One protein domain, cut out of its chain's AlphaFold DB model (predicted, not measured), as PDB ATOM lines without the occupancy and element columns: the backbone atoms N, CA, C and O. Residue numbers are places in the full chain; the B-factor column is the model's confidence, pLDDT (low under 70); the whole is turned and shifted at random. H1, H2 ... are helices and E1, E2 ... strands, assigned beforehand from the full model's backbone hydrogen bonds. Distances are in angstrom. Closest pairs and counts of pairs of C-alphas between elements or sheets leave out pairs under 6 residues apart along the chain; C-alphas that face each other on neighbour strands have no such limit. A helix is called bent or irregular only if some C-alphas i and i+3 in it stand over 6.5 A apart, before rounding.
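This is residues 250 to 303 of the 490 residues of an uncharacterized protein of Bombyx mori (UniProt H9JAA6). One strongly twisted sheet of five short strands, E1 to E5, makes the body, with the chain zigzagging from each strand to the next beside it; the short helix H1 sits off toward one end and only grazes the sheet. From edge to edge the strands' lines turn by 96 degrees and the way across the sheet turns by 88 degrees. The printed part has 54 residues, with one named helix followed by five named strands, sheet order E1 E2 E3 E4 E5, antiparallel throughout. The class is mixed, helices and strands, and the whole is compact, with a radius of gyration of the C-alphas of 11.3 A and spans of 31 by 24 by 19 A.

H1 is residues 250 to 255, 9.6 A long, beginning at C-alpha 250 at (-47.486, 51.389, 48.763). H1 is neither bent nor irregular, but only just: C-alphas 252 and 255 are 6.3 A apart. E1 is residues 259 to 263, 13.2 A. E2 is residues 269 to 273, 12.8 A. E3 is residues 276 to 280, 13.3 A, beginning at C-alpha 276 at (-39.746, 44.405, 43.584). E4 is residues 287 to 290, 10.1 A. E5 is residues 300 to 302, 6.7 A, ending at C-alpha 302 at (-31.176, 51.233, 34.762).

The sheet is a meander, each strand the antiparallel neighbour of the one before, with E1 and E5 as edge strands. The hairpin E1 and E2 has directions at 156 degrees; C-alphas 259 and 273 face each other at 4.6 A, and N 262 and O 270 are within hydrogen-bond range at 2.8 A. In the hairpin E2 and E3, at 144 degrees, N 278 and O 271 are 2.8 A apart. In the hairpin E3 and E4, at 137 degrees, N 279 and O 289 are 2.8 A apart. In the hairpin E4 and E5, at 156 degrees, N 288 and O 301 are 2.8 A apart. E1 is apart from E4 and from E5. H1 is on the sheet but only grazes it, with residues 250 to 254. In H1, 0 of 2 O i to N i+4 pairs and 1 of 3 O i to N i+3 pairs are within hydrogen-bond range.

The two C-alphas farthest apart, those of Ala 252 and Arg 283, are 32.6 A from each other. The printed part has no cut. No link is long; those from E3 to E4 and from E4 to E5 are short, and the other three are tight. The mean pLDDT of the printed part is 82.0; residues 250 to 257 and residue 284 are under 70.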
ATOM      1  N   LEU A 250     -48.412  51.418  49.893       46.59
ATOM      2  CA  LEU A 250     -47.486  51.389  48.763       46.59
ATOM      3  C   LEU A 250     -48.047  50.748  47.484       46.59
ATOM      4  O   LEU A 250     -47.413  50.858  46.442       46.59
ATOM      5  N   TYR A 251     -49.193  50.062  47.546       49.12
ATOM      6  CA  TYR A 251     -49.799  49.419  46.375       49.12
ATOM      7  C   TYR A 251     -50.755  50.369  45.638       49.12
ATOM      8  O   TYR A 251     -50.746  50.401  44.415       49.12
ATOM      9  N   ALA A 252     -51.508  51.200  46.370       44.00
ATOM     10  CA  ALA A 252     -52.415  52.191  45.779       44.00
ATOM     11  C   ALA A 252     -51.670  53.356  45.093       44.00
ATOM     12  O   ALA A 252     -52.075  53.805  44.028       44.00
ATOM     13  N   PHE A 253     -50.540  53.809  45.650       43.12
ATOM     14  CA  PHE A 253     -49.700  54.840  45.016       43.12
ATOM     15  C   PHE A 253     -48.841  54.319  43.845       43.12
ATOM     16  O   PHE A 253     -48.310  55.115  43.072       43.12
ATOM     17  N   ALA A 254     -48.704  53.000  43.677       44.75
ATOM     18  CA  ALA A 254     -47.881  52.407  42.618       44.75
ATOM     19  C   ALA A 254     -48.564  52.364  41.235       44.75
ATOM     20  O   ALA A 254     -47.924  51.964  40.263       44.75
ATOM     21  N   GLU A 255     -49.836  52.763  41.119       50.41
ATOM     22  CA  GLU A 255     -50.529  52.840  39.822       50.41
ATOM     23  C   GLU A 255     -50.183  54.113  39.029       50.41
ATOM     24  O   GLU A 255     -50.305  54.117  37.804       50.41
ATOM     25  N   THR A 256     -49.704  55.174  39.690       47.28
ATOM     26  CA  THR A 256     -49.326  56.448  39.042       47.28
ATOM     27  C   THR A 256     -47.822  56.704  39.015       47.28
ATOM     28  O   THR A 256     -47.342  57.408  38.125       47.28
ATOM     29  N   VAL A 257     -47.051  56.113  39.937       48.03
ATOM     30  CA  VAL A 257     -45.589  56.260  39.983       48.03
ATOM     31  C   VAL A 257     -44.922  54.936  39.618       48.03
ATOM     32  O   VAL A 257     -44.992  53.963  40.365       48.03
ATOM     33  N   ASN A 258     -44.233  54.902  38.471       74.25
ATOM     34  CA  ASN A 258     -43.569  53.691  37.963       74.25
ATOM     35  C   ASN A 258     -42.573  53.071  38.967       74.25
ATOM     36  O   ASN A 258     -42.315  51.868  38.920       74.25
ATOM     37  N   TYR A 259     -41.998  53.879  39.862       85.94
ATOM     38  CA  TYR A 259     -41.050  53.451  40.887       85.94
ATOM     39  C   TYR A 259     -41.103  54.344  42.128       85.94
ATOM     40  O   TYR A 259     -41.533  55.491  42.060       85.94
ATOM     41  N   VAL A 260     -40.599  53.833  43.252       89.38
ATOM     42  CA  VAL A 260     -40.393  54.595  44.492       89.38
ATOM     43  C   VAL A 260     -38.956  54.399  44.964       89.38
ATOM     44  O   VAL A 260     -38.471  53.267  45.027       89.38
ATOM     45  N   MET A 261     -38.276  55.488  45.327       92.38
ATOM     46  CA  MET A 261     -36.972  55.434  45.989       92.38
ATOM     47  C   MET A 261     -37.174  55.331  47.504       92.38
ATOM     48  O   MET A 261     -37.743  56.219  48.131       92.38
ATOM     49  N   LEU A 262     -36.722  54.226  48.093       92.38
ATOM     50  CA  LEU A 262     -36.791  53.963  49.527       92.38
ATOM     51  C   LEU A 262     -35.465  54.351  50.200       92.38
ATOM     52  O   LEU A 262     -34.435  53.745  49.878       92.38
ATOM     53  N   PRO A 263     -35.451  55.290  51.162       91.44
ATOM     54  CA  PRO A 263     -34.275  55.519  51.991       91.44
ATOM     55  C   PRO A 263     -34.015  54.305  52.897       91.44
ATOM     56  O   PRO A 263     -34.939  53.655  53.383       91.44
ATOM     57  N   THR A 264     -32.743  54.001  53.153       88.94
ATOM     58  CA  THR A 264     -32.336  53.019  54.171       88.94
ATOM     59  C   THR A 264     -31.630  53.718  55.325       88.94
ATOM     60  O   THR A 264     -30.967  54.734  55.131       88.94
ATOM     61  N   SER A 265     -31.671  53.120  56.519       82.75
ATOM     62  CA  SER A 265     -30.974  53.622  57.717       82.75
ATOM     63  C   SER A 265     -29.446  53.712  57.586       82.75
ATOM     64  O   SER A 265     -28.785  54.228  58.478       82.75
ATOM     65  N   ARG A 266     -28.868  53.217  56.484       83.31
ATOM     66  CA  ARG A 266     -27.435  53.306  56.154       83.31
ATOM     67  C   ARG A 266     -27.142  54.357  55.072       83.31
ATOM     68  O   ARG A 266     -26.153  54.221  54.354       83.31
ATOM     69  N   GLY A 267     -28.043  55.318  54.860       83.75
ATOM     70  CA  GLY A 267     -27.910  56.404  53.875       83.75
ATOM     71  C   GLY A 267     -28.014  55.986  52.401       83.75
ATOM     72  O   GLY A 267     -28.089  56.836  51.522       83.75
ATOM     73  N   LYS A 268     -28.049  54.683  52.093       86.56
ATOM     74  CA  LYS A 268     -28.243  54.182  50.724       86.56
ATOM     75  C   LYS A 268     -29.720  54.185  50.351       86.56
ATOM     76  O   LYS A 268     -30.572  53.972  51.211       86.56
ATOM     77  N   GLN A 269     -30.013  54.330  49.065       90.25
ATOM     78  CA  GLN A 269     -31.367  54.215  48.530       90.25
ATOM     79  C   GLN A 269     -31.593  52.833  47.890       90.25
ATOM     80  O   GLN A 269     -30.690  52.251  47.279       90.25
ATOM     81  N   LEU A 270     -32.809  52.303  48.030       93.88
ATOM     82  CA  LEU A 270     -33.303  51.141  47.292       93.88
ATOM     83  C   LEU A 270     -34.363  51.602  46.292       93.88
ATOM     84  O   LEU A 270     -35.290  52.314  46.658       93.88
ATOM     85  N   LEU A 271     -34.262  51.144  45.052       93.56
ATOM     86  CA  LEU A 271     -35.286  51.358  44.037       93.56
ATOM     87  C   LEU A 271     -36.363  50.282  44.183       93.56
ATOM     88  O   LEU A 271     -36.051  49.091  44.163       93.56
ATOM     89  N   MET A 272     -37.625  50.675  44.296       92.38
ATOM     90  CA  MET A 272     -38.762  49.762  44.261       92.38
ATOM     91  C   MET A 272     -39.545  49.961  42.967       92.38
ATOM     92  O   MET A 272     -40.090  51.033  42.732       92.38
ATOM     93  N   PHE A 273     -39.588  48.927  42.130       89.19
ATOM     94  CA  PHE A 273     -40.155  48.962  40.779       89.19
ATOM     95  C   PHE A 273     -41.087  47.756  40.597       89.19
ATOM     96  O   PHE A 273     -40.680  46.619  40.855       89.19
ATOM     97  N   HIS A 274     -42.353  47.999  40.238       82.25
ATOM     98  CA  HIS A 274     -43.437  46.997  40.198       82.25
ATOM     99  C   HIS A 274     -43.490  46.051  41.424       82.25
ATOM    100  O   HIS A 274     -43.644  44.837  41.288       82.25
ATOM    101  N   GLY A 275     -43.311  46.589  42.636       82.94
ATOM    102  CA  GLY A 275     -43.337  45.809  43.885       82.94
ATOM    103  C   GLY A 275     -42.093  44.947  44.161       82.94
ATOM    104  O   GLY A 275     -42.070  44.204  45.143       82.94
ATOM    105  N   TYR A 276     -41.043  45.046  43.341       92.38
ATOM    106  CA  TYR A 276     -39.746  44.405  43.584       92.38
ATOM    107  C   TYR A 276     -38.708  45.435  44.024       92.38
ATOM    108  O   TYR A 276     -38.632  46.527  43.466       92.38
ATOM    109  N   THR A 277     -37.869  45.074  44.996       94.94
ATOM    110  CA  THR A 277     -36.756  45.912  45.450       94.94
ATOM    111  C   THR A 277     -35.465  45.622  44.686       94.94
ATOM    112  O   THR A 277     -35.124  44.470  44.374       94.94
ATOM    113  N   TYR A 278     -34.727  46.691  44.402       95.38
ATOM    114  CA  TYR A 278     -33.453  46.693  43.706       95.38
ATOM    115  C   TYR A 278     -32.456  47.578  44.464       95.38
ATOM    116  O   TYR A 278     -32.756  48.700  44.862       95.38
ATOM    117  N   SER A 279     -31.241  47.077  44.661       94.00
ATOM    118  CA  SER A 279     -30.134  47.789  45.299       94.00
ATOM    119  C   SER A 279     -29.170  48.345  44.256       94.00
ATOM    120  O   SER A 279     -28.721  47.602  43.373       94.00
ATOM    121  N   MET A 280     -28.806  49.620  44.392       91.44
ATOM    122  CA  MET A 280     -27.753  50.251  43.593       91.44
ATOM    123  C   MET A 280     -26.395  49.571  43.844       91.44
ATOM    124  O   MET A 280     -26.115  49.106  44.953       91.44
ATOM    125  N   ASN A 281     -25.535  49.503  42.826       86.62
ATOM    126  CA  ASN A 281     -24.132  49.137  43.034       86.62
ATOM    127  C   ASN A 281     -23.332  50.323  43.615       86.62
ATOM    128  O   ASN A 281     -23.673  51.481  43.405       86.62
ATOM    129  N   ASN A 282     -22.204  50.056  44.282       80.50
ATOM    130  CA  ASN A 282     -21.291  51.116  44.747       80.50
ATOM    131  C   ASN A 282     -20.523  51.809  43.588       80.50
ATOM    132  O   ASN A 282     -19.506  52.444  43.839       80.50
ATOM    133  N   ARG A 283     -20.917  51.622  42.317       77.69
ATOM    134  CA  ARG A 283     -20.165  52.081  41.129       77.69
ATOM    135  C   ARG A 283     -20.890  53.185  40.346       77.69
ATOM    136  O   ARG A 283     -20.600  53.379  39.173       77.69
ATOM    137  N   GLY A 284     -21.851  53.870  40.975       62.75
ATOM    138  CA  GLY A 284     -22.457  55.121  40.486       62.75
ATOM    139  C   GLY A 284     -23.277  55.042  39.190       62.75
ATOM    140  O   GLY A 284     -23.829  56.042  38.758       62.75
ATOM    141  N   SER A 285     -23.394  53.877  38.549       72.50
ATOM    142  CA  SER A 285     -23.775  53.785  37.130       72.50
ATOM    143  C   SER A 285     -25.289  53.809  36.843       72.50
ATOM    144  O   SER A 285     -25.723  53.167  35.881       72.50
ATOM    145  N   GLY A 286     -26.103  54.418  37.717       84.12
ATOM    146  CA  GLY A 286     -27.578  54.413  37.636       84.12
ATOM    147  C   GLY A 286     -28.216  53.012  37.594       84.12
ATOM    148  O   GLY A 286     -29.354  52.854  37.156       84.12
ATOM    149  N   LEU A 287     -27.464  51.970  37.975       90.25
ATOM    150  CA  LEU A 287     -27.805  50.568  37.736       90.25
ATOM    151  C   LEU A 287     -28.142  49.856  39.046       90.25
ATOM    152  O   LEU A 287     -27.279  49.605  39.895       90.25
ATOM    153  N   PHE A 288     -29.407  49.481  39.160       93.56
ATOM    154  CA  PHE A 288     -29.988  48.814  40.309       93.56
ATOM    155  C   PHE A 288     -30.174  47.332  39.989       93.56
ATOM    156  O   PHE A 288     -30.780  46.965  38.984       93.56
ATOM    157  N   TYR A 289     -29.665  46.451  40.846       94.75
ATOM    158  CA  TYR A 289     -29.857  45.004  40.716       94.75
ATOM    159  C   TYR A 289     -30.909  44.532  41.706       94.75
ATOM    160  O   TYR A 289     -30.923  45.014  42.834       94.75
ATOM    161  N   CYS A 290     -31.742  43.562  41.331       95.31
ATOM    162  CA  CYS A 290     -32.742  43.009  42.243       95.31
ATOM    163  C   CYS A 290     -32.081  42.570  43.560       95.31
ATOM    164  O   CYS A 290     -31.052  41.890  43.537       95.31
ATOM    165  N   SER A 291     -32.683  42.898  44.708       93.50
ATOM    166  CA  SER A 291     -32.136  42.558  46.033       93.50
ATOM    167  C   SER A 291     -31.928  41.046  46.237       93.50
ATOM    168  O   SER A 291     -31.165  40.626  47.101       93.50
ATOM    169  N   LYS A 292     -32.544  40.210  45.389       92.25
ATOM    170  CA  LYS A 292     -32.343  38.754  45.310       92.25
ATOM    171  C   LYS A 292     -31.152  38.327  44.428       92.25
ATOM    172  O   LYS A 292     -31.047  37.153  44.076       92.25
ATOM    173  N   LYS A 293     -30.221  39.222  44.074       91.12
ATOM    174  CA  LYS A 293     -29.014  38.889  43.281       91.12
ATOM    175  C   LYS A 293     -28.182  37.754  43.895       91.12
ATOM    176  O   LYS A 293     -27.639  36.943  43.153       91.12
ATOM    177  N   ALA A 294     -28.150  37.645  45.227       87.31
ATOM    178  CA  ALA A 294     -27.473  36.565  45.953       87.31
ATOM    179  C   ALA A 294     -28.010  35.152  45.630       87.31
ATOM    180  O   ALA A 294     -27.254  34.191  45.698       87.31
ATOM    181  N   ILE A 295     -29.276  35.017  45.210       91.50
ATOM    182  CA  ILE A 295     -29.847  33.751  44.703       91.50
ATOM    183  C   ILE A 295     -29.797  33.670  43.166       91.50
ATOM    184  O   ILE A 295     -30.684  33.106  42.529       91.50
ATOM    185  N   ASN A 296     -28.772  34.274  42.555       87.19
ATOM    186  CA  ASN A 296     -28.552  34.353  41.106       87.19
ATOM    187  C   ASN A 296     -29.679  35.033  40.300       87.19
ATOM    188  O   ASN A 296     -29.816  34.799  39.096       87.19
ATOM    189  N   CYS A 297     -30.467  35.920  40.921       91.38
ATOM    190  CA  CYS A 297     -31.426  36.739  40.180       91.38
ATOM    191  C   CYS A 297     -30.693  37.717  39.242       91.38
ATOM    192  O   CYS A 297     -29.881  38.527  39.689       91.38
ATOM    193  N   LYS A 298     -31.001  37.652  37.940       89.88
ATOM    194  CA  LYS A 298     -30.381  38.484  36.891       89.88
ATOM    195  C   LYS A 298     -31.140  39.782  36.579       89.88
ATOM    196  O   LYS A 298     -30.727  40.509  35.685       89.88
ATOM    197  N   ALA A 299     -32.245  40.063  37.270       90.94
ATOM    198  CA  ALA A 299     -33.042  41.259  37.021       90.94
ATOM    199  C   ALA A 299     -32.298  42.533  37.462       90.94
ATOM    200  O   ALA A 299     -31.755  42.600  38.569       90.94
ATOM    201  N   SER A 300     -32.315  43.551  36.604       92.38
ATOM    202  CA  SER A 300     -31.727  44.866  36.857       92.38
ATOM    203  C   SER A 300     -32.532  45.963  36.171       92.38
ATOM    204  O   SER A 300     -33.013  45.751  35.060       92.38
ATOM    205  N   VAL A 301     -32.611  47.129  36.805       89.94
ATOM    206  CA  VAL A 301     -33.206  48.354  36.260       89.94
ATOM    207  C   VAL A 301     -32.094  49.386  36.109       89.94
ATOM    208  O   VAL A 301     -31.259  49.526  37.004       89.94
ATOM    209  N   LYS A 302     -32.065  50.090  34.977       89.06
ATOM    210  CA  LYS A 302     -31.176  51.233  34.762       89.06
ATOM    211  C   LYS A 302     -32.032  52.494  34.675       89.06
ATOM    212  O   LYS A 302     -32.935  52.543  33.843       89.06
ATOM    213  N   LEU A 303     -31.743  53.464  35.535       85.38
ATOM    214  CA  LEU A 303     -32.281  54.818  35.428       85.38
ATOM    215  C   LEU A 303     -31.402  55.626  34.463       85.38
ATOM    216  O   LEU A 303     -30.195  55.370  34.361       85.38
TER     217      LEU A 303